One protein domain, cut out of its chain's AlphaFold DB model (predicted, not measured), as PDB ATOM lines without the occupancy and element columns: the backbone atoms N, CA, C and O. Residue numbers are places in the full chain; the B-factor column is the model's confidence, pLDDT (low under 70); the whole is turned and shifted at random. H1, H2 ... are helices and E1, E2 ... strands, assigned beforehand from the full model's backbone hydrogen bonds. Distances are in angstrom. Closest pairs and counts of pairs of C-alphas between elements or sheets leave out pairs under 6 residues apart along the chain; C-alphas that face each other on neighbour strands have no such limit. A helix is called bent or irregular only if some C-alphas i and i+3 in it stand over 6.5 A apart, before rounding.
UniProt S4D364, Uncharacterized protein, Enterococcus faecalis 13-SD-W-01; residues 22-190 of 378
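What this domain is: This is residues 22 to 190 of the 378 residues of an uncharacterized protein of Enterococcus faecalis 13-SD-W-01 (UniProt S4D364). A strongly twisted sheet of five strands forms the middle, with H2 and H5 packed over one of its faces and the shorter H3 over the other. H1 and H4 lie side by side as a small pair of helices off the sheet, and the long unnamed stretch of residues 22 to 39 runs round the outside before it enters the edge strand E1. The 169 printed residues hold five named helices and five named strands, along the chain E1 H1 H2 E2 E3 E4 H3 E5 H4 H5. The sheet is mixed, in the order E1, E4, E3, E2, E5, and the class is mixed, helices and strands. The whole is compact, with a radius of gyration of the C-alphas of 15.5 A and spans of 44 by 38 by 29 A.

Where its parts are: Begin at Cys 22 and pass residues 22 to 39, which hold no named element. Find C-alpha 40 at (62.156, 30.792, 87.069), where strand E1, residues 40 to 42, begins. Helix H1 is residues 50 to 56, and helix H2 is residues 59 to 79, 30.2 A long with a kink of 36 degrees near residue 73. Strand E2, residues 90 to 96, measures 19.2 A; E3 is residues 105 to 109 and E4 is residues 115 to 119. Helix H3, residues 120 to 129, follows E4 directly. H1, H2 and H3 are irregular: C-alphas 52 and 55 are 7.5 A apart, 75 and 78 are 7.9 A apart, and 122 and 125 are 7.6 A apart. Find C-alpha 146 at (51.870, 16.877, 80.011); from there strand E5 runs 25.5 A to residue 154. Helix H4 is residues 163 to 169, and H5, residues 175 to 189, runs 21.1 A to C-alpha 189 at (33.069, 13.298, 82.800).

How they stand to each other: Start with the sheet, where E2, E3 and E4 form a meander, each strand the antiparallel neighbour of the one before; both steps are hairpins. Look for N 93 and O 107 at 2.8 A between E2 and E3, and N 108 and O 116 at 2.8 A between E3 and E4. Edge strand E1 is antiparallel to E4, with N 42 and O 115 at 2.9 A. Edge strand E5 is parallel to E2, with N 92 and O 149 at 2.8 A. E4, H3 and E5 make a split strand-helix-strand unit, two strands of one sheet that are not neighbours, with a helix between them along the chain and E3 and E2 between them in the sheet, and its crossover is right-handed. H2 is on the sheet at a height of 9.9 A, over E3 and E2; its closest C-alphas to E3 are those of Asn 67 and Ile 109, 6.7 A apart. H5 is on the same face, over E5 at a height of 9.1 A, with the C-alphas of Leu 151 and Ala 180 closest at 6.9 A. H2 and H5 touch through residues 66 to 70 and 176 to 177 alone, closest at the C-alphas of Val 66 and Phe 177, 5.2 A. H3 is on the opposite face at a height of 9.6 A. H1 and H4, neither on the sheet, touch at the C-alphas of Gln 51 and Ile 167, 6.1 A, at a shallow tilt of 13 degrees, opposite ways. In H4 every O i to N i+4 pair is within hydrogen-bond range; the counts are 13 of 17 in H2, 4 of 6 in H3, 9 of 11 in H5 and 1 of 3 in H1, where 2 of 4 O i to N i+3 pairs are within range.

The domain as a whole: Look to Thr 27 and Asn 52 for the two C-alphas farthest apart, 45.0 A. The printed part has no cut, and the link from H3 to E5, 16 residues, is long. Mean pLDDT of the printed part is 83.0, and residues 22 to 30, 129 to 136 and 155 to 163 are under 70.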
ATOM      1  N   CYS A  22      31.235  25.368  78.198       40.50
ATOM      2  CA  CYS A  22      31.136  24.056  78.864       40.50
ATOM      3  C   CYS A  22      30.556  22.974  77.930       40.50
ATOM      4  O   CYS A  22      31.021  21.835  77.901       40.50
ATOM      5  N   PHE A  23      29.583  23.330  77.083       44.59
ATOM      6  CA  PHE A  23      28.891  22.367  76.214       44.59
ATOM      7  C   PHE A  23      29.646  21.972  74.932       44.59
ATOM      8  O   PHE A  23      29.302  20.967  74.304       44.59
ATOM      9  N   TYR A  24      30.693  22.707  74.545       44.72
ATOM     10  CA  TYR A  24      31.434  22.466  73.298       44.72
ATOM     11  C   TYR A  24      32.632  21.509  73.430       44.72
ATOM     12  O   TYR A  24      33.317  21.259  72.440       44.72
ATOM     13  N   ILE A  25      32.879  20.908  74.597       47.78
ATOM     14  CA  ILE A  25      34.084  20.089  74.853       47.78
ATOM     15  C   ILE A  25      34.182  18.837  73.937       47.78
ATOM     16  O   ILE A  25      35.282  18.377  73.635       47.78
ATOM     17  N   ASN A  26      33.075  18.344  73.367       39.84
ATOM     18  CA  ASN A  26      33.018  17.035  72.690       39.84
ATOM     19  C   ASN A  26      33.449  16.957  71.205       39.84
ATOM     20  O   ASN A  26      33.216  15.930  70.568       39.84
ATOM     21  N   THR A  27      34.082  17.979  70.607       44.50
ATOM     22  CA  THR A  27      34.492  17.902  69.176       44.50
ATOM     23  C   THR A  27      35.935  18.299  68.855       44.50
ATOM     24  O   THR A  27      36.309  18.337  67.678       44.50
ATOM     25  N   TYR A  28      36.789  18.548  69.849       52.25
ATOM     26  CA  TYR A  28      38.106  19.133  69.589       52.25
ATOM     27  C   TYR A  28      39.257  18.126  69.607       52.25
ATOM     28  O   TYR A  28      39.352  17.241  70.453       52.25
ATOM     29  N   LYS A  29      40.175  18.281  68.646       54.94
ATOM     30  CA  LYS A  29      41.435  17.535  68.608       54.94
ATOM     31  C   LYS A  29      42.372  18.101  69.672       54.94
ATOM     32  O   LYS A  29      42.794  19.246  69.541       54.94
ATOM     33  N   SER A  30      42.735  17.284  70.660       65.50
ATOM     34  CA  SER A  30      43.789  17.596  71.629       65.50
ATOM     35  C   SER A  30      45.062  18.053  70.909       65.50
ATOM     36  O   SER A  30      45.562  17.345  70.024       65.50
ATOM     37  N   ALA A  31      45.604  19.207  71.283       76.19
ATOM     38  CA  ALA A  31      46.877  19.702  70.784       76.19
ATOM     39  C   ALA A  31      47.994  19.381  71.783       76.19
ATOM     40  O   ALA A  31      47.899  19.705  72.966       76.19
ATOM     41  N   ASP A  32      49.073  18.774  71.291       84.50
ATOM     42  CA  ASP A  32      50.341  18.686  72.014       84.50
ATOM     43  C   ASP A  32      51.250  19.813  71.525       84.50
ATOM     44  O   ASP A  32      51.564  19.918  70.333       84.50
ATOM     45  N   VAL A  33      51.606  20.707  72.439       82.75
ATOM     46  CA  VAL A  33      52.397  21.897  72.163       82.75
ATOM     47  C   VAL A  33      53.749  21.732  72.840       82.75
ATOM     48  O   VAL A  33      53.870  21.791  74.061       82.75
ATOM     49  N   GLN A  34      54.774  21.530  72.019       86.88
ATOM     50  CA  GLN A  34      56.160  21.416  72.455       86.88
ATOM     51  C   GLN A  34      56.814  22.797  72.390       86.88
ATOM     52  O   GLN A  34      56.982  23.359  71.307       86.88
ATOM     53  N   LEU A  35      57.152  23.354  73.550       82.94
ATOM     54  CA  LEU A  35      57.746  24.676  73.704       82.94
ATOM     55  C   LEU A  35      58.954  24.599  74.634       82.94
ATOM     56  O   LEU A  35      58.870  24.131  75.771       82.94
ATOM     57  N   ALA A  36      60.078  25.121  74.156       84.94
ATOM     58  CA  ALA A  36      61.174  25.499  75.026       84.94
ATOM     59  C   ALA A  36      60.888  26.912  75.537       84.94
ATOM     60  O   ALA A  36      60.801  27.837  74.734       84.94
ATOM     61  N   PHE A  37      60.739  27.056  76.849       85.50
ATOM     62  CA  PHE A  37      60.527  28.349  77.485       85.50
ATOM     63  C   PHE A  37      61.415  28.514  78.711       85.50
ATOM     64  O   PHE A  37      61.793  27.543  79.381       85.50
ATOM     65  N   SER A  38      61.776  29.760  78.984       85.31
ATOM     66  CA  SER A  38      62.470  30.144  80.197       85.31
ATOM     67  C   SER A  38      61.538  29.959  81.395       85.31
ATOM     68  O   SER A  38      60.353  30.292  81.357       85.31
ATOM     69  N   LYS A  39      62.072  29.373  82.468       89.12
ATOM     70  CA  LYS A  39      61.342  29.199  83.721       89.12
ATOM     71  C   LYS A  39      62.187  29.657  84.891       89.12
ATOM     72  O   LYS A  39      63.365  29.307  84.989       89.12
ATOM     73  N   LYS A  40      61.570  30.416  85.786       94.62
ATOM     74  CA  LYS A  40      62.156  30.792  87.069       94.62
ATOM     75  C   LYS A  40      61.293  30.199  88.168       94.62
ATOM     76  O   LYS A  40      60.157  30.624  88.356       94.62
ATOM     77  N   GLU A  41      61.830  29.214  88.874       95.69
ATOM     78  CA  GLU A  41      61.159  28.676  90.053       95.69
ATOM     79  C   GLU A  41      61.055  29.764  91.127       95.69
ATOM     80  O   GLU A  41      62.010  30.509  91.373       95.69
ATOM     81  N   ILE A  42      59.882  29.864  91.745       95.44
ATOM     82  CA  ILE A  42      59.613  30.787  92.843       95.44
ATOM     83  C   ILE A  42      59.040  30.041  94.046       95.44
ATOM     84  O   ILE A  42      58.409  28.988  93.928       95.44
ATOM     85  N   HIS A  43      59.228  30.633  95.222       94.38
ATOM     86  CA  HIS A  43      58.680  30.144  96.482       94.38
ATOM     87  C   HIS A  43      57.889  31.274  97.139       94.38
ATOM     88  O   HIS A  43      58.463  32.037  97.922       94.38
ATOM     89  N   PRO A  44      56.596  31.425  96.798       90.56
ATOM     90  CA  PRO A  44      55.778  32.481  97.366       90.56
ATOM     91  C   PRO A  44      55.747  32.415  98.890       90.56
ATOM     92  O   PRO A  44      55.741  31.335  99.490       90.56
ATOM     93  N   LYS A  45      55.705  33.586  99.526       88.75
ATOM     94  CA  LYS A  45      55.539  33.674 100.975       88.75
ATOM     95  C   LYS A  45      54.168  33.113 101.362       88.75
ATOM     96  O   LYS A  45      53.153  33.522 100.804       88.75
ATOM     97  N   LYS A  46      54.142  32.223 102.355       87.12
ATOM     98  CA  LYS A  46      52.895  31.663 102.887       87.12
ATOM     99  C   LYS A  46      52.009  32.741 103.509       87.12
ATOM    100  O   LYS A  46      52.510  33.737 104.030       87.12
ATOM    101  N   ILE A  47      50.705  32.498 103.443       82.00
ATOM    102  CA  ILE A  47      49.687  33.243 104.177       82.00
ATOM    103  C   ILE A  47      49.310  32.389 105.388       82.00
ATOM    104  O   ILE A  47      48.807  31.279 105.215       82.00
ATOM    105  N   ASP A  48      49.579  32.880 106.596       78.06
ATOM    106  CA  ASP A  48      49.338  32.114 107.825       78.06
ATOM    107  C   ASP A  48      47.873  32.240 108.268       78.06
ATOM    108  O   ASP A  48      47.266  31.284 108.763       78.06
ATOM    109  N   HIS A  49      47.276  33.414 108.043       81.31
ATOM    110  CA  HIS A  49      45.897  33.722 108.396       81.31
ATOM    111  C   HIS A  49      45.160  34.359 107.220       81.31
ATOM    112  O   HIS A  49      45.016  35.581 107.157       81.31
ATOM    113  N   LEU A  50      44.633  33.519 106.319       80.44
ATOM    114  CA  LEU A  50      43.961  33.960 105.092       80.44
ATOM    115  C   LEU A  50      42.933  35.065 105.358       80.44
ATOM    116  O   LEU A  50      43.010  36.128 104.761       80.44
ATOM    117  N   GLN A  51      42.058  34.886 106.345       78.81
ATOM    118  CA  GLN A  51      41.023  35.870 106.683       78.81
ATOM    119  C   GLN A  51      41.564  37.267 107.049       78.81
ATOM    120  O   GLN A  51      40.894  38.265 106.790       78.81
ATOM    121  N   ASN A  52      42.762  37.348 107.635       78.69
ATOM    122  CA  ASN A  52      43.352  38.603 108.106       78.69
ATOM    123  C   ASN A  52      44.273  39.247 107.066       78.69
ATOM    124  O   ASN A  52      44.405  40.466 107.029       78.69
ATOM    125  N   GLU A  53      44.939  38.426 106.259       79.31
ATOM    126  CA  GLU A  53      46.008  38.862 105.358       79.31
ATOM    127  C   GLU A  53      45.537  39.006 103.904       79.31
ATOM    128  O   GLU A  53      46.219  39.648 103.104       79.31
ATOM    129  N   TRP A  54      44.368  38.455 103.557       77.12
ATOM    130  CA  TRP A  54      43.903  38.352 102.171       77.12
ATOM    131  C   TRP A  54      43.776  39.688 101.442       77.12
ATOM    132  O   TRP A  54      44.184  39.794 100.291       77.12
ATOM    133  N   SER A  55      43.287  40.740 102.108       73.69
ATOM    134  CA  SER A  55      43.129  42.068 101.486       73.69
ATOM    135  C   SER A  55      44.448  42.731 101.073       73.69
ATOM    136  O   SER A  55      44.429  43.773 100.425       73.69
ATOM    137  N   SER A  56      45.580  42.168 101.494       75.75
ATOM    138  CA  SER A  56      46.934  42.610 101.156       75.75
ATOM    139  C   SER A  56      47.782  41.482 100.563       75.75
ATOM    140  O   SER A  56      49.003  41.598 100.537       75.75
ATOM    141  N   ALA A  57      47.163  40.365 100.166       78.19
ATOM    142  CA  ALA A  57      47.887  39.246  99.587       78.19
ATOM    143  C   ALA A  57      48.359  39.600  98.174       78.19
ATOM    144  O   ALA A  57      47.579  40.048  97.336       78.19
ATOM    145  N   GLU A  58      49.638  39.358  97.904       84.94
ATOM    146  CA  GLU A  58      50.191  39.479  96.558       84.94
ATOM    147  C   GLU A  58      49.735  38.297  95.688       84.94
ATOM    148  O   GLU A  58      49.525  37.185  96.185       84.94
ATOM    149  N   PHE A  59      49.656  38.498  94.369       85.62
ATOM    150  CA  PHE A  59      49.217  37.460  93.423       85.62
ATOM    151  C   PHE A  59      50.013  36.153  93.570       85.62
ATOM    152  O   PHE A  59      49.449  35.060  93.590       85.62
ATOM    153  N   GLU A  60      51.337  36.252  93.739       89.75
ATOM    154  CA  GLU A  60      52.204  35.087  93.939       89.75
ATOM    155  C   GLU A  60      51.798  34.269  95.173       89.75
ATOM    156  O   GLU A  60      51.878  33.041  95.154       89.75
ATOM    157  N   GLN A  61      51.339  34.920  96.245       88.50
ATOM    158  CA  GLN A  61      50.892  34.233  97.457       88.50
ATOM    159  C   GLN A  61      49.588  33.470  97.211       88.50
ATOM    160  O   GLN A  61      49.448  32.345  97.694       88.50
ATOM    161  N   ALA A  62      48.673  34.028  96.411       86.25
ATOM    162  CA  ALA A  62      47.475  33.317  95.970       86.25
ATOM    163  C   ALA A  62      47.836  32.087  95.119       86.25
ATOM    164  O   ALA A  62      47.332  30.998  95.382       86.25
ATOM    165  N   VAL A  63      48.782  32.211  94.177       91.31
ATOM    166  CA  VAL A  63      49.322  31.061  93.418       91.31
ATOM    167  C   VAL A  63      49.938  30.014  94.352       91.31
ATOM    168  O   VAL A  63      49.738  28.812  94.165       91.31
ATOM    169  N   GLY A  64      50.660  30.460  95.383       93.31
ATOM    170  CA  GLY A  64      51.187  29.607  96.448       93.31
ATOM    171  C   GLY A  64      50.098  28.791  97.142       93.31
ATOM    172  O   GLY A  64      50.253  27.582  97.303       93.31
ATOM    173  N   LEU A  65      48.977  29.429  97.482       91.19
ATOM    174  CA  LEU A  65      47.842  28.777  98.128       91.19
ATOM    175  C   LEU A  65      47.139  27.773  97.203       91.19
ATOM    176  O   LEU A  65      46.887  26.649  97.631       91.19
ATOM    177  N   VAL A  66      46.916  28.122  95.926       92.19
ATOM    178  CA  VAL A  66      46.401  27.168  94.921       92.19
ATOM    179  C   VAL A  66      47.289  25.928  94.864       92.19
ATOM    180  O   VAL A  66      46.795  24.803  94.924       92.19
ATOM    181  N   ASN A  67      48.609  26.112  94.798       95.38
ATOM    182  CA  ASN A  67      49.556  25.001  94.770       95.38
ATOM    183  C   ASN A  67      49.495  24.146  96.047       95.38
ATOM    184  O   ASN A  67      49.537  22.920  95.963       95.38
ATOM    185  N   ASP A  68      49.370  24.758  97.226       94.94
ATOM    186  CA  ASP A  68      49.230  24.029  98.493       94.94
ATOM    187  C   ASP A  68      47.913  23.224  98.547       94.94
ATOM    188  O   ASP A  68      47.903  22.074  99.009       94.94
ATOM    189  N   ASN A  69      46.813  23.760  98.006       94.94
ATOM    190  CA  ASN A  69      45.547  23.033  97.880       94.94
ATOM    191  C   ASN A  69      45.653  21.867  96.889       94.94
ATOM    192  O   ASN A  69      45.252  20.750  97.219       94.94
ATOM    193  N   ILE A  70      46.272  22.076  95.725       95.44
ATOM    194  CA  ILE A  70      46.534  21.015  94.740       95.44
ATOM    195  C   ILE A  70      47.386  19.905  95.366       95.44
ATOM    196  O   ILE A  70      47.007  18.735  95.330       95.44
ATOM    197  N   LYS A  71      48.513  20.258  95.997       94.94
ATOM    198  CA  LYS A  71      49.421  19.305  96.662       94.94
ATOM    199  C   LYS A  71      48.715  18.437  97.693       94.94
ATOM    200  O   LYS A  71      49.019  17.252  97.797       94.94
ATOM    201  N   SER A  72      47.821  19.033  98.476       95.12
ATOM    202  CA  SER A  72      47.147  18.338  99.573       95.12
ATOM    203  C   SER A  72      45.963  17.483  99.127       95.12
ATOM    204  O   SER A  72      45.544  16.622  99.900       95.12
ATOM    205  N   THR A  73      45.441  17.673  97.907       96.25
ATOM    206  CA  THR A  73      44.179  17.044  97.487       96.25
ATOM    207  C   THR A  73      44.259  16.248  96.182       96.25
ATOM    208  O   THR A  73      43.801  15.106  96.152       96.25
ATOM    209  N   TRP A  74      44.863  16.779  95.114       95.50
ATOM    210  CA  TRP A  74      44.755  16.221  93.753       95.50
ATOM    211  C   TRP A  74      45.329  14.809  93.609       95.50
ATOM    212  O   TRP A  74      44.771  13.991  92.889       95.50
ATOM    213  N   ASN A  75      46.393  14.480  94.345       94.00
ATOM    214  CA  ASN A  75      46.978  13.131  94.334       94.00
ATOM    215  C   ASN A  75      46.094  12.081  95.036       94.00
ATOM    216  O   ASN A  75      46.437  10.904  95.091       94.00
ATOM    217  N   SER A  76      45.002  12.501  95.669       96.06
ATOM    218  CA  SER A  76      44.058  11.639  96.378       96.06
ATOM    219  C   SER A  76      42.614  11.917  95.966       96.06
ATOM    220  O   SER A  76      41.702  11.524  96.690       96.06
ATOM    221  N   SER A  77      42.394  12.558  94.812       96.62
ATOM    222  CA  SER A  77      41.060  12.836  94.263       96.62
ATOM    223  C   SER A  77      40.178  11.585  94.206       96.62
ATOM    224  O   SER A  77      38.990  11.660  94.511       96.62
ATOM    225  N   GLY A  78      40.787  10.417  93.966       96.31
ATOM    226  CA  GLY A  78      40.138   9.104  93.988       96.31
ATOM    227  C   GLY A  78      39.401   8.756  95.290       96.31
ATOM    228  O   GLY A  78      38.565   7.858  95.291       96.31
ATOM    229  N   LYS A  79      39.693   9.452  96.402       95.81
ATOM    230  CA  LYS A  79      38.970   9.320  97.680       95.81
ATOM    231  C   LYS A  79      37.653  10.096  97.715       95.81
ATOM    232  O   LYS A  79      36.819   9.807  98.566       95.81
ATOM    233  N   VAL A  80      37.498  11.105  96.859       96.94
ATOM    234  CA  VAL A  80      36.250  11.861  96.693       96.94
ATOM    235  C   VAL A  80      35.407  11.218  95.611       96.94
ATOM    236  O   VAL A  80      34.240  10.956  95.853       96.94
ATOM    237  N   TRP A  81      35.992  10.923  94.448       96.56
ATOM    238  CA  TRP A  81      35.303  10.232  93.360       96.56
ATOM    239  C   TRP A  81      36.181   9.132  92.782       96.56
ATOM    240  O   TRP A  81      37.299   9.409  92.338       96.56
ATOM    241  N   SER A  82      35.689   7.893  92.788       92.12
ATOM    242  CA  SER A  82      36.445   6.727  92.323       92.12
ATOM    243  C   SER A  82      36.989   6.927  90.908       92.12
ATOM    244  O   SER A  82      36.309   7.484  90.057       92.12
ATOM    245  N   GLU A  83      38.200   6.435  90.642       90.31
ATOM    246  CA  GLU A  83      38.867   6.512  89.325       90.31
ATOM    247  C   GLU A  83      39.373   7.905  88.910       90.31
ATOM    248  O   GLU A  83      40.086   8.016  87.913       90.31
ATOM    249  N   THR A  84      39.119   8.958  89.696       93.12
ATOM    250  CA  THR A  84      39.766  10.258  89.463       93.12
ATOM    251  C   THR A  84      41.217  10.262  89.953       93.12
ATOM    252  O   THR A  84      41.509   9.907  91.098       93.12
ATOM    253  N   ASP A  85      42.139  10.747  89.121       91.62
ATOM    254  CA  ASP A  85      43.536  10.989  89.495       91.62
ATOM    255  C   ASP A  85      44.053  12.266  88.833       91.62
ATOM    256  O   ASP A  85      44.319  12.296  87.630       91.62
ATOM    257  N   PHE A  86      44.213  13.327  89.626       92.62
ATOM    258  CA  PHE A  86      44.708  14.612  89.134       92.62
ATOM    259  C   PHE A  86      46.220  14.811  89.374       92.62
ATOM    260  O   PHE A  86      46.760  15.912  89.212       92.62
ATOM    261  N   SER A  87      46.952  13.753  89.741       90.88
ATOM    262  CA  SER A  87      48.376  13.832  90.095       90.88
ATOM    263  C   SER A  87      49.286  14.304  88.955       90.88
ATOM    264  O   SER A  87      50.264  15.007  89.203       90.88
ATOM    265  N   ASN A  88      48.936  13.990  87.707       90.50
ATOM    266  CA  ASN A  88      49.790  14.243  86.541       90.50
ATOM    267  C   ASN A  88      49.504  15.565  85.811       90.50
ATOM    268  O   ASN A  88      50.166  15.865  84.817       90.50
ATOM    269  N   TYR A  89      48.531  16.352  86.272       92.38
ATOM    270  CA  TYR A  89      48.131  17.596  85.610       92.38
ATOM    271  C   TYR A  89      48.994  18.778  86.035       92.38
ATOM    272  O   TYR A  89      49.386  18.894  87.198       92.38
ATOM    273  N   GLN A  90      49.233  19.686  85.095       93.94
ATOM    274  CA  GLN A  90      49.778  21.016  85.356       93.94
ATOM    275  C   GLN A  90      48.660  22.053  85.400       93.94
ATOM    276  O   GLN A  90      47.624  21.878  84.760       93.94
ATOM    277  N   VAL A  91      48.911  23.166  86.086       93.12
ATOM    278  CA  VAL A  91      48.018  24.328  86.066       93.12
ATOM    279  C   VAL A  91      48.801  25.553  85.631       93.12
ATOM    280  O   VAL A  91      49.781  25.939  86.264       93.12
ATOM    281  N   LEU A  92      48.360  26.153  84.536       93.25
ATOM    282  CA  LEU A  92      48.868  27.395  83.993       93.25
ATOM    283  C   LEU A  92      47.929  28.533  84.394       93.25
ATOM    284  O   LEU A  92      46.823  28.650  83.878       93.25
ATOM    285  N   ILE A  93      48.385  29.375  85.312       92.00
ATOM    286  CA  ILE A  93      47.645  30.528  85.809       92.00
ATOM    287  C   ILE A  93      48.048  31.764  85.003       92.00
ATOM    288  O   ILE A  93      49.232  32.115  84.951       92.00
ATOM    289  N   LEU A  94      47.058  32.417  84.395       91.00
ATOM    290  CA  LEU A  94      47.180  33.598  83.547       91.00
ATOM    291  C   LEU A  94      46.609  34.820  84.287       91.00
ATOM    292  O   LEU A  94      45.396  35.020  84.294       91.00
ATOM    293  N   PRO A  95      47.442  35.638  84.945       89.12
ATOM    294  CA  PRO A  95      46.963  36.864  85.567       89.12
ATOM    295  C   PRO A  95      46.491  37.840  84.485       89.12
ATOM    296  O   PRO A  95      47.193  38.027  83.490       89.12
ATOM    297  N   GLU A  96      45.354  38.495  84.688       87.38
ATOM    298  CA  GLU A  96      44.841  39.511  83.765       87.38
ATOM    299  C   GLU A  96      45.108  40.933  84.283       87.38
ATOM    300  O   GLU A  96      45.199  41.191  85.489       87.38
ATOM    301  N   ASN A  97      45.257  41.868  83.352       85.25
ATOM    302  CA  ASN A  97      45.242  43.307  83.585       85.25
ATOM    303  C   ASN A  97      43.792  43.813  83.677       85.25
ATOM    304  O   ASN A  97      42.856  43.130  83.274       85.25
ATOM    305  N   GLU A  98      43.597  45.052  84.139       81.44
ATOM    306  CA  GLU A  98      42.260  45.674  84.228       81.44
ATOM    307  C   GLU A  98      41.526  45.777  82.875       81.44
ATOM    308  O   GLU A  98      40.304  45.913  82.841       81.44
ATOM    309  N   ASP A  99      42.255  45.734  81.758       83.12
ATOM    310  CA  ASP A  99      41.698  45.757  80.403       83.12
ATOM    311  C   ASP A  99      41.390  44.356  79.835       83.12
ATOM    312  O   ASP A  99      41.003  44.246  78.669       83.12
ATOM    313  N   GLY A 100      41.556  43.299  80.641       80.69
ATOM    314  CA  GLY A 100      41.354  41.897  80.261       80.69
ATOM    315  C   GLY A 100      42.509  41.280  79.464       80.69
ATOM    316  O   GLY A 100      42.411  40.141  79.010       80.69
ATOM    317  N   SER A 101      43.613  42.005  79.245       86.69
ATOM    318  CA  SER A 101      44.813  41.426  78.630       86.69
ATOM    319  C   SER A 101      45.602  40.576  79.630       86.69
ATOM    320  O   SER A 101      45.646  40.883  80.816       86.69
ATOM    321  N   ILE A 102      46.270  39.517  79.165       89.81
ATOM    322  CA  ILE A 102      47.122  38.682  80.028       89.81
ATOM    323  C   ILE A 102      48.422  39.425  80.365       89.81
ATOM    324  O   ILE A 102      49.038  40.041  79.492       89.81
ATOM    325  N   GLN A 103      48.857  39.347  81.622       91.12
ATOM    326  CA  GLN A 103      50.122  39.913  82.089       91.12
ATOM    327  C   GLN A 103      51.337  39.245  81.427       91.12
ATOM    328  O   GLN A 103      51.302  38.083  81.025       91.12
ATOM    329  N   GLU A 104      52.461  39.967  81.356       93.19
ATOM    330  CA  GLU A 104      53.698  39.465  80.733       93.19
ATOM    331  C   GLU A 104      54.276  38.233  81.441       93.19
ATOM    332  O   GLU A 104      54.944  37.416  80.810       93.19
ATOM    333  N   THR A 105      54.030  38.102  82.747       93.38
ATOM    334  CA  THR A 105      54.461  36.959  83.557       93.38
ATOM    335  C   THR A 105      53.257  36.123  83.955       93.38
ATOM    336  O   THR A 105      52.310  36.624  84.554       93.38
ATOM    337  N   VAL A 106      53.333  34.827  83.668       94.25
ATOM    338  CA  VAL A 106      52.338  33.820  84.047       94.25
ATOM    339  C   VAL A 106      52.963  32.789  84.981       94.25
ATOM    340  O   VAL A 106      54.189  32.721  85.115       94.25
ATOM    341  N   TYR A 107      52.131  31.956  85.604       95.12
ATOM    342  CA  TYR A 107      52.586  31.000  86.609       95.12
ATOM    343  C   TYR A 107      52.219  29.574  86.220       95.12
ATOM    344  O   TYR A 107      51.049  29.243  86.071       95.12
ATOM    345  N   LEU A 108      53.221  28.711  86.096       95.88
ATOM    346  CA  LEU A 108      53.049  27.284  85.857       95.88
ATOM    347  C   LEU A 108      53.276  26.508  87.157       95.88
ATOM    348  O   LEU A 108      54.405  26.444  87.654       95.88
ATOM    349  N   ILE A 109      52.217  25.889  87.669       96.00
ATOM    350  CA  ILE A 109      52.293  24.828  88.673       96.00
ATOM    351  C   ILE A 109      52.552  23.522  87.921       96.00
ATOM    352  O   ILE A 109      51.667  23.010  87.232       96.00
ATOM    353  N   ASP A 110      53.780  23.012  88.005       93.81
ATOM    354  CA  ASP A 110      54.173  21.801  87.282       93.81
ATOM    355  C   ASP A 110      53.674  20.508  87.964       93.81
ATOM    356  O   ASP A 110      53.071  20.526  89.042       93.81
ATOM    357  N   SER A 111      53.913  19.359  87.325       89.56
ATOM    358  CA  SER A 111      53.533  18.040  87.856       89.56
ATOM    359  C   SER A 111      54.268  17.686  89.154       89.56
ATOM    360  O   SER A 111      53.740  16.948  89.979       89.56
ATOM    361  N   ASP A 112      55.452  18.267  89.377       91.00
ATOM    362  CA  ASP A 112      56.211  18.143  90.630       91.00
ATOM    363  C   ASP A 112      55.733  19.152  91.693       91.00
ATOM    364  O   ASP A 112      56.293  19.238  92.788       91.00
ATOM    365  N   ARG A 113      54.684  19.926  91.382       93.88
ATOM    366  CA  ARG A 113      54.072  20.940  92.244       93.88
ATOM    367  C   ARG A 113      55.022  22.090  92.598       93.88
ATOM    368  O   ARG A 113      54.934  22.695  93.677       93.88
ATOM    369  N   ARG A 114      55.936  22.421  91.688       95.31
ATOM    370  CA  ARG A 114      56.752  23.641  91.744       95.31
ATOM    371  C   ARG A 114      56.054  24.761  90.996       95.31
ATOM    372  O   ARG A 114      55.382  24.523  89.997       95.31
ATOM    373  N   ILE A 115      56.250  25.983  91.474       97.06
ATOM    374  CA  ILE A 115      55.690  27.183  90.856       97.06
ATOM    375  C   ILE A 115      56.791  27.825  90.026       97.06
ATOM    376  O   ILE A 115      57.856  28.151  90.546       97.06
ATOM    377  N   ASN A 116      56.527  28.009  88.740       96.88
ATOM    378  CA  ASN A 116      57.467  28.589  87.798       96.88
ATOM    379  C   ASN A 116      56.864  29.844  87.172       96.88
ATOM    380  O   ASN A 116      55.768  29.784  86.622       96.88
ATOM    381  N   GLN A 117      57.595  30.954  87.199       96.44
ATOM    382  CA  GLN A 117      57.296  32.109  86.359       96.44
ATOM    383  C   GLN A 117      57.732  31.819  84.925       96.44
ATOM    384  O   GLN A 117      58.857  31.356  84.708       96.44
ATOM    385  N   VAL A 118      56.845  32.101  83.973       95.25
ATOM    386  CA  VAL A 118      57.083  31.933  82.536       95.25
ATOM    387  C   VAL A 118      56.641  33.210  81.809       95.25
ATOM    388  O   VAL A 118      55.600  33.769  82.164       95.25
ATOM    389  N   PRO A 119      57.387  33.701  80.805       95.00
ATOM    390  CA  PRO A 119      56.918  34.803  79.969       95.00
ATOM    391  C   PRO A 119      55.706  34.382  79.125       95.00
ATOM    392  O   PRO A 119      55.768  33.384  78.404       95.00
ATOM    393  N   TYR A 120      54.612  35.150  79.162       92.69
ATOM    394  CA  TYR A 120      53.387  34.833  78.415       92.69
ATOM    395  C   TYR A 120      53.639  34.698  76.908       92.69
ATOM    396  O   TYR A 120      53.100  33.809  76.255       92.69
ATOM    397  N   GLU A 121      54.516  35.529  76.352       91.25
ATOM    398  CA  GLU A 121      54.845  35.514  74.924       91.25
ATOM    399  C   GLU A 121      55.431  34.166  74.455       91.25
ATOM    400  O   GLU A 121      55.227  33.768  73.308       91.25
ATOM    401  N   GLU A 122      56.100  33.423  75.345       90.12
ATOM    402  CA  GLU A 122      56.682  32.111  75.038       90.12
ATOM    403  C   GLU A 122      55.644  30.977  75.067       90.12
ATOM    404  O   GLU A 122      55.861  29.925  74.464       90.12
ATOM    405  N   ILE A 123      54.497  31.188  75.726       88.00
ATOM    406  CA  ILE A 123      53.441  30.179  75.914       88.00
ATOM    407  C   ILE A 123      52.083  30.570  75.317       88.00
ATOM    408  O   ILE A 123      51.150  29.765  75.329       88.00
ATOM    409  N   LYS A 124      51.952  31.765  74.733       85.75
ATOM    410  CA  LYS A 124      50.688  32.256  74.164       85.75
ATOM    411  C   LYS A 124      50.084  31.315  73.127       85.75
ATOM    412  O   LYS A 124      48.874  31.161  73.084       85.75
ATOM    413  N   VAL A 125      50.918  30.613  72.352       82.25
ATOM    414  CA  VAL A 125      50.464  29.652  71.332       82.25
ATOM    415  C   VAL A 125      49.723  28.480  71.975       82.25
ATOM    416  O   VAL A 125      48.778  27.954  71.392       82.25
ATOM    417  N   PHE A 126      50.140  28.058  73.172       82.06
ATOM    418  CA  PHE A 126      49.400  27.061  73.941       82.06
ATOM    419  C   PHE A 126      48.044  27.628  74.382       82.06
ATOM    420  O   PHE A 126      47.020  26.985  74.158       82.06
ATOM    421  N   ASN A 127      48.021  28.856  74.914       77.62
ATOM    422  CA  ASN A 127      46.781  29.504  75.341       77.62
ATOM    423  C   ASN A 127      45.790  29.724  74.176       77.62
ATOM    424  O   ASN A 127      44.614  29.396  74.295       77.62
ATOM    425  N   GLU A 128      46.252  30.198  73.020       76.75
ATOM    426  CA  GLU A 128      45.429  30.401  71.817       76.75
ATOM    427  C   GLU A 128      44.836  29.092  71.280       76.75
ATOM    428  O   GLU A 128      43.725  29.075  70.753       76.75
ATOM    429  N   LYS A 129      45.569  27.980  71.418       65.94
ATOM    430  CA  LYS A 129      45.102  26.641  71.022       65.94
ATOM    431  C   LYS A 129      44.223  25.973  72.072       65.94
ATOM    432  O   LYS A 129      43.559  24.984  71.766       65.94
ATOM    433  N   SER A 130      44.241  26.464  73.305       57.62
ATOM    434  CA  SER A 130      43.308  26.034  74.340       57.62
ATOM    435  C   SER A 130      41.956  26.706  74.102       57.62
ATOM    436  O   SER A 130      41.846  27.931  74.091       57.62
ATOM    437  N   ILE A 131      40.937  25.888  73.842       51.88
ATOM    438  CA  ILE A 131      39.571  26.310  73.516       51.88
ATOM    439  C   ILE A 131      38.754  26.299  74.816       51.88
ATOM    440  O   ILE A 131      38.853  25.345  75.580       51.88
ATOM    441  N   GLY A 132      37.981  27.354  75.073       51.22
ATOM    442  CA  GLY A 132      37.150  27.500  76.274       51.22
ATOM    443  C   GLY A 132      36.871  28.967  76.605       51.22
ATOM    444  O   GLY A 132      37.412  29.859  75.942       51.22
ATOM    445  N   SER A 133      36.019  29.207  77.607       51.75
ATOM    446  CA  SER A 133      35.772  30.539  78.178       51.75
ATOM    447  C   SER A 133      37.103  31.226  78.520       51.75
ATOM    448  O   SER A 133      38.046  30.536  78.914       51.75
ATOM    449  N   PRO A 134      37.231  32.561  78.391       50.16
ATOM    450  CA  PRO A 134      38.482  33.258  78.702       50.16
ATOM    451  C   PRO A 134      38.998  32.996  80.127       50.16
ATOM    452  O   PRO A 134      40.206  33.067  80.333       50.16
ATOM    453  N   PHE A 135      38.123  32.613  81.065       59.81
ATOM    454  CA  PHE A 135      38.445  32.453  82.486       59.81
ATOM    455  C   PHE A 135      39.034  31.088  82.874       59.81
ATOM    456  O   PHE A 135      39.857  31.015  83.782       59.81
ATOM    457  N   PHE A 136      38.665  29.993  82.207       69.62
ATOM    458  CA  PHE A 136      39.169  28.660  82.548       69.62
ATOM    459  C   PHE A 136      39.170  27.748  81.323       69.62
ATOM    460  O   PHE A 136      38.324  27.873  80.432       69.62
ATOM    461  N   LYS A 137      40.104  26.793  81.284       74.56
ATOM    462  CA  LYS A 137      40.149  25.761  80.247       74.56
ATOM    463  C   LYS A 137      40.611  24.430  80.842       74.56
ATOM    464  O   LYS A 137      41.731  24.379  81.362       74.56
ATOM    465  N   PRO A 138      39.803  23.357  80.748       70.88
ATOM    466  CA  PRO A 138      40.210  22.033  81.203       70.88
ATOM    467  C   PRO A 138      41.446  21.540  80.446       70.88
ATOM    468  O   PRO A 138      41.725  21.996  79.332       70.88
ATOM    469  N   ALA A 139      42.171  20.575  81.019       74.06
ATOM    470  CA  ALA A 139      43.402  20.029  80.446       74.06
ATOM    471  C   ALA A 139      43.175  19.097  79.235       74.06
ATOM    472  O   ALA A 139      43.595  17.941  79.206       74.06
ATOM    473  N   THR A 140      42.520  19.627  78.205       74.81
ATOM    474  CA  THR A 140      42.293  18.984  76.903       74.81
ATOM    475  C   THR A 140      43.536  19.025  76.007       74.81
ATOM    476  O   THR A 140      43.678  18.211  75.092       74.81
ATOM    477  N   ASN A 141      44.467  19.942  76.289       82.06
ATOM    478  CA  ASN A 141      45.743  20.093  75.597       82.06
ATOM    479  C   ASN A 141      46.923  19.698  76.487       82.06
ATOM    480  O   ASN A 141      46.831  19.664  77.717       82.06
ATOM    481  N   LYS A 142      48.062  19.437  75.841       89.12
ATOM    482  CA  LYS A 142      49.322  19.113  76.508       89.12
ATOM    483  C   LYS A 142      50.362  20.200  76.271       89.12
ATOM    484  O   LYS A 142      50.583  20.592  75.125       89.12
ATOM    485  N   LEU A 143      51.022  20.647  77.335       89.69
ATOM    486  CA  LEU A 143      52.227  21.465  77.265       89.69
ATOM    487  C   LEU A 143      53.427  20.557  77.530       89.69
ATOM    488  O   LEU A 143      53.542  19.956  78.598       89.69
ATOM    489  N   ASN A 144      54.316  20.424  76.546       90.50
ATOM    490  CA  ASN A 144      55.467  19.521  76.614       90.50
ATOM    491  C   ASN A 144      55.074  18.074  76.968       90.50
ATOM    492  O   ASN A 144      55.720  17.418  77.785       90.50
ATOM    493  N   GLY A 145      53.994  17.572  76.358       90.06
ATOM    494  CA  GLY A 145      53.499  16.208  76.562       90.06
ATOM    495  C   GLY A 145      52.727  15.972  77.867       90.06
ATOM    496  O   GLY A 145      52.224  14.863  78.064       90.06
ATOM    497  N   ILE A 146      52.577  16.983  78.728       92.00
ATOM    498  CA  ILE A 146      51.870  16.877  80.011       92.00
ATOM    499  C   ILE A 146      50.513  17.587  79.905       92.00
ATOM    500  O   ILE A 146      50.485  18.713  79.413       92.00
ATOM    501  N   PRO A 147      49.391  16.968  80.322       91.19
ATOM    502  CA  PRO A 147      48.089  17.634  80.362       91.19
ATOM    503  C   PRO A 147      48.133  18.898  81.227       91.19
ATOM    504  O   PRO A 147      48.531  18.844  82.394       91.19
ATOM    505  N   THR A 148      47.716  20.028  80.660       90.56
ATOM    506  CA  THR A 148      47.829  21.333  81.321       90.56
ATOM    507  C   THR A 148      46.497  22.056  81.285       90.56
ATOM    508  O   THR A 148      45.957  22.335  80.215       90.56
ATOM    509  N   MET A 149      45.988  22.366  82.471       88.75
ATOM    510  CA  MET A 149      44.835  23.229  82.673       88.75
ATOM    511  C   MET A 149      45.258  24.692  82.567       88.75
ATOM    512  O   MET A 149      46.343  25.043  83.023       88.75
ATOM    513  N   THR A 150      44.391  25.547  82.032       88.12
ATOM    514  CA  THR A 150      44.605  26.998  82.024       88.12
ATOM    515  C   THR A 150      43.564  27.677  82.904       88.12
ATOM    516  O   THR A 150      42.380  27.368  82.806       88.12
ATOM    517  N   LEU A 151      43.993  28.615  83.741       87.12
ATOM    518  CA  LEU A 151      43.130  29.397  84.618       87.12
ATOM    519  C   LEU A 151      43.494  30.874  84.499       87.12
ATOM    520  O   LEU A 151      44.580  31.265  84.921       87.12
ATOM    521  N   SER A 152      42.601  31.685  83.948       85.44
ATOM    522  CA  SER A 152      42.790  33.132  83.910       85.44
ATOM    523  C   SER A 152      42.151  33.770  85.135       85.44
ATOM    524  O   SER A 152      41.057  33.385  85.547       85.44
ATOM    525  N   ILE A 153      42.861  34.703  85.765       81.06
ATOM    526  CA  ILE A 153      42.414  35.332  87.007       81.06
ATOM    527  C   ILE A 153      42.511  36.843  86.855       81.06
ATOM    528  O   ILE A 153      43.610  37.378  86.686       81.06
ATOM    529  N   GLU A 154      41.371  37.525  86.969       75.62
ATOM    530  CA  GLU A 154      41.325  38.985  86.976       75.62
ATOM    531  C   GLU A 154      42.195  39.540  88.115       75.62
ATOM    532  O   GLU A 154      42.159  39.054  89.249       75.62
ATOM    533  N   GLY A 155      42.996  40.573  87.840       65.06
ATOM    534  CA  GLY A 155      43.924  41.129  88.833       65.06
ATOM    535  C   GLY A 155      43.238  41.650  90.104       65.06
ATOM    536  O   GLY A 155      43.820  41.614  91.187       65.06
ATOM    537  N   ASN A 156      41.981  42.084  89.997       65.31
ATOM    538  CA  ASN A 156      41.153  42.533  91.116       65.31
ATOM    539  C   ASN A 156      40.307  41.410  91.739       65.31
ATOM    540  O   ASN A 156      39.658  41.678  92.755       65.31
ATOM    541  N   HIS A 157      40.323  40.189  91.190       66.44
ATOM    542  CA  HIS A 157      39.480  39.079  91.644       66.44
ATOM    543  C   HIS A 157      39.640  38.862  93.148       66.44
ATOM    544  O   HIS A 157      38.667  38.730  93.877       66.44
ATOM    545  N   PHE A 158      40.875  38.974  93.645       60.72
ATOM    546  CA  PHE A 158      41.238  38.813  95.054       60.72
ATOM    547  C   PHE A 158      40.676  39.893  95.998       60.72
ATOM    548  O   PHE A 158      40.719  39.726  97.214       60.72
ATOM    549  N   THR A 159      40.123  40.988  95.473       57.03
ATOM    550  CA  THR A 159      39.541  42.085  96.268       57.03
ATOM    551  C   THR A 159      38.012  42.041  96.347       57.03
ATOM    552  O   THR A 159      37.410  42.895  97.005       57.03
ATOM    553  N   GLU A 160      37.370  41.049  95.721       65.25
ATOM    554  CA  GLU A 160      35.913  40.907  95.726       65.25
ATOM    555  C   GLU A 160      35.355  40.688  97.142       65.25
ATOM    556  O   GLU A 160      35.827  39.855  97.914       65.25
ATOM    557  N   GLU A 161      34.285  41.413  97.485       62.16
ATOM    558  CA  GLU A 161      33.638  41.321  98.801       62.16
ATOM    559  C   GLU A 161      33.120  39.903  99.100       62.16
ATOM    560  O   GLU A 161      33.185  39.450 100.244       62.16
ATOM    561  N   ASN A 162      32.691  39.173  98.065       61.94
ATOM    562  CA  ASN A 162      32.169  37.812  98.183       61.94
ATOM    563  C   ASN A 162      33.228  36.789  98.622       61.94
ATOM    564  O   ASN A 162      32.878  35.806  99.278       61.94
ATOM    565  N   LEU A 163      34.518  37.045  98.368       66.94
ATOM    566  CA  LEU A 163      35.605  36.184  98.849       66.94
ATOM    567  C   LEU A 163      35.688  36.155 100.377       66.94
ATOM    568  O   LEU A 163      36.155  35.174 100.945       66.94
ATOM    569  N   LYS A 164      35.199  37.189 101.077       70.94
ATOM    570  CA  LYS A 164      35.191  37.194 102.548       70.94
ATOM    571  C   LYS A 164      34.326  36.077 103.117       70.94
ATOM    572  O   LYS A 164      34.698  35.497 104.135       70.94
ATOM    573  N   TYR A 165      33.187  35.785 102.492       72.56
ATOM    574  CA  TYR A 165      32.290  34.721 102.942       72.56
ATOM    575  C   TYR A 165      32.883  33.344 102.650       72.56
ATOM    576  O   TYR A 165      32.909  32.496 103.539       72.56
ATOM    577  N   GLU A 166      33.457  33.164 101.458       74.94
ATOM    578  CA  GLU A 166      34.157  31.935 101.077       74.94
ATOM    579  C   GLU A 166      35.333  31.638 102.019       74.94
ATOM    580  O   GLU A 166      35.404  30.563 102.609       74.94
ATOM    581  N   ILE A 167      36.203  32.627 102.257       81.19
ATOM    582  CA  ILE A 167      37.348  32.506 103.172       81.19
ATOM    583  C   ILE A 167      36.884  32.288 104.615       81.19
ATOM    584  O   ILE A 167      37.545  31.590 105.378       81.19
ATOM    585  N   SER A 168      35.745  32.855 105.018       81.50
ATOM    586  CA  SER A 168      35.201  32.608 106.360       81.50
ATOM    587  C   SER A 168      34.711  31.166 106.519       81.50
ATOM    588  O   SER A 168      34.900  30.575 107.581       81.50
ATOM    589  N   ALA A 169      34.119  30.589 105.473       82.38
ATOM    590  CA  ALA A 169      33.666  29.203 105.458       82.38
ATOM    591  C   ALA A 169      34.839  28.205 105.387       82.38
ATOM    592  O   ALA A 169      34.879  27.200 106.106       82.38
ATOM    593  N   LEU A 170      35.796  28.483 104.500       87.56
ATOM    594  CA  LEU A 170      36.859  27.574 104.071       87.56
ATOM    595  C   LEU A 170      38.215  28.313 104.049       87.56
ATOM    596  O   LEU A 170      38.790  28.538 102.987       87.56
ATOM    597  N   PRO A 171      38.773  28.659 105.227       86.44
ATOM    598  CA  PRO A 171      39.876  29.620 105.379       86.44
ATOM    599  C   PRO A 171      41.244  29.159 104.873       86.44
ATOM    600  O   PRO A 171      42.223  29.889 105.019       86.44
ATOM    601  N   LYS A 172      41.361  27.947 104.337       87.62
ATOM    602  CA  LYS A 172      42.609  27.416 103.776       87.62
ATOM    603  C   LYS A 172      42.537  27.200 102.272       87.62
ATOM    604  O   LYS A 172      43.429  26.557 101.733       87.62
ATOM    605  N   SER A 173      41.485  27.664 101.613       86.06
ATOM    606  CA  SER A 173      41.259  27.435 100.192       86.06
ATOM    607  C   SER A 173      40.659  28.669  99.540       86.06
ATOM    608  O   SER A 173      40.100  29.526 100.224       86.06
ATOM    609  N   ILE A 174      40.833  28.777  98.226       84.56
ATOM    610  CA  ILE A 174      40.410  29.933  97.439       84.56
ATOM    611  C   ILE A 174      39.787  29.503  96.116       84.56
ATOM    612  O   ILE A 174      40.184  28.505  95.511       84.56
ATOM    613  N   LYS A 175      38.872  30.334  95.631       82.00
ATOM    614  CA  LYS A 175      38.108  30.167  94.397       82.00
ATOM    615  C   LYS A 175      38.897  29.677  93.175       82.00
ATOM    616  O   LYS A 175      38.426  28.744  92.529       82.00
ATOM    617  N   PRO A 176      40.118  30.172  92.875       84.88
ATOM    618  CA  PRO A 176      40.932  29.631  91.783       84.88
ATOM    619  C   PRO A 176      41.194  28.116  91.869       84.88
ATOM    620  O   PRO A 176      41.159  27.426  90.854       84.88
ATOM    621  N   PHE A 177      41.424  27.574  93.071       90.25
ATOM    622  CA  PHE A 177      41.579  26.130  93.272       90.25
ATOM    623  C   PHE A 177      40.258  25.379  93.060       90.25
ATOM    624  O   PHE A 177      40.259  24.302  92.459       90.25
ATOM    625  N   VAL A 178      39.148  25.946  93.537       88.31
ATOM    626  CA  VAL A 178      37.803  25.369  93.382       88.31
ATOM    627  C   VAL A 178      37.464  25.250  91.900       88.31
ATOM    628  O   VAL A 178      37.163  24.155  91.439       88.31
ATOM    629  N   TYR A 179      37.640  26.328  91.135       84.94
ATOM    630  CA  TYR A 179      37.429  26.336  89.687       84.94
ATOM    631  C   TYR A 179      38.355  25.377  88.947       84.94
ATOM    632  O   TYR A 179      37.894  24.592  88.126       84.94
ATOM    633  N   ALA A 180      39.650  25.365  89.271       87.44
ATOM    634  CA  ALA A 180      40.566  24.406  88.663       87.44
ATOM    635  C   ALA A 180      40.143  22.949  88.935       87.44
ATOM    636  O   ALA A 180      40.281  22.071  88.092       87.44
ATOM    637  N   THR A 181      39.603  22.670  90.118       92.81
ATOM    638  CA  THR A 181      39.151  21.324  90.475       92.81
ATOM    639  C   THR A 181      37.835  20.963  89.779       92.81
ATOM    640  O   THR A 181      37.724  19.861  89.244       92.81
ATOM    641  N   HIS A 182      36.882  21.897  89.742       91.94
ATOM    642  CA  HIS A 182      35.589  21.763  89.072       91.94
ATOM    643  C   HIS A 182      35.764  21.456  87.583       91.94
ATOM    644  O   HIS A 182      35.302  20.444  87.067       91.94
ATOM    645  N   GLU A 183      36.527  22.295  86.895       85.62
ATOM    646  CA  GLU A 183      36.651  22.225  85.444       85.62
ATOM    647  C   GLU A 183      37.507  21.039  85.000       85.62
ATOM    648  O   GLU A 183      37.283  20.431  83.950       85.62
ATOM    649  N   GLN A 184      38.464  20.626  85.833       88.62
ATOM    650  CA  GLN A 184      39.207  19.401  85.580       88.62
ATOM    651  C   GLN A 184      38.322  18.155  85.738       88.62
ATOM    652  O   GLN A 184      38.544  17.159  85.042       88.62
ATOM    653  N   PHE A 185      37.292  18.208  86.586       92.81
ATOM    654  CA  PHE A 185      36.322  17.126  86.723       92.81
ATOM    655  C   PHE A 185      35.462  16.947  85.465       92.81
ATOM    656  O   PHE A 185      35.257  15.808  85.047       92.81
ATOM    657  N   HIS A 186      35.113  18.023  84.748       88.00
ATOM    658  CA  HIS A 186      34.455  17.919  83.431       88.00
ATOM    659  C   HIS A 186      35.266  17.113  82.410       88.00
ATOM    660  O   HIS A 186      34.703  16.397  81.582       88.00
ATOM    661  N   SER A 187      36.603  17.132  82.500       83.69
ATOM    662  CA  SER A 187      37.439  16.260  81.655       83.69
ATOM    663  C   SER A 187      37.249  14.780  81.989       83.69
ATOM    664  O   SER A 187      37.243  13.947  81.086       83.69
ATOM    665  N   PHE A 188      37.091  14.448  83.271       87.75
ATOM    666  CA  PHE A 188      36.804  13.084  83.719       87.75
ATOM    667  C   PHE A 188      35.396  12.630  83.302       87.75
ATOM    668  O   PHE A 188      35.188  11.463  82.981       87.75
ATOM    669  N   GLN A 189      34.444  13.562  83.227       88.62
ATOM    670  CA  GLN A 189      33.069  13.298  82.800       88.62
ATOM    671  C   GLN A 189      32.909  13.082  81.288       88.62
ATOM    672  O   GLN A 189      31.845  12.649  80.844       88.62
ATOM    673  N   SER A 190      33.943  13.360  80.486       81.81
ATOM    674  CA  SER A 190      33.862  13.323  79.017       81.81
ATOM    675  C   SER A 190      33.470  11.956  78.436       81.81
ATOM    676  O   SER A 190      32.807  11.906  77.399       81.81
TER     677      SER A 190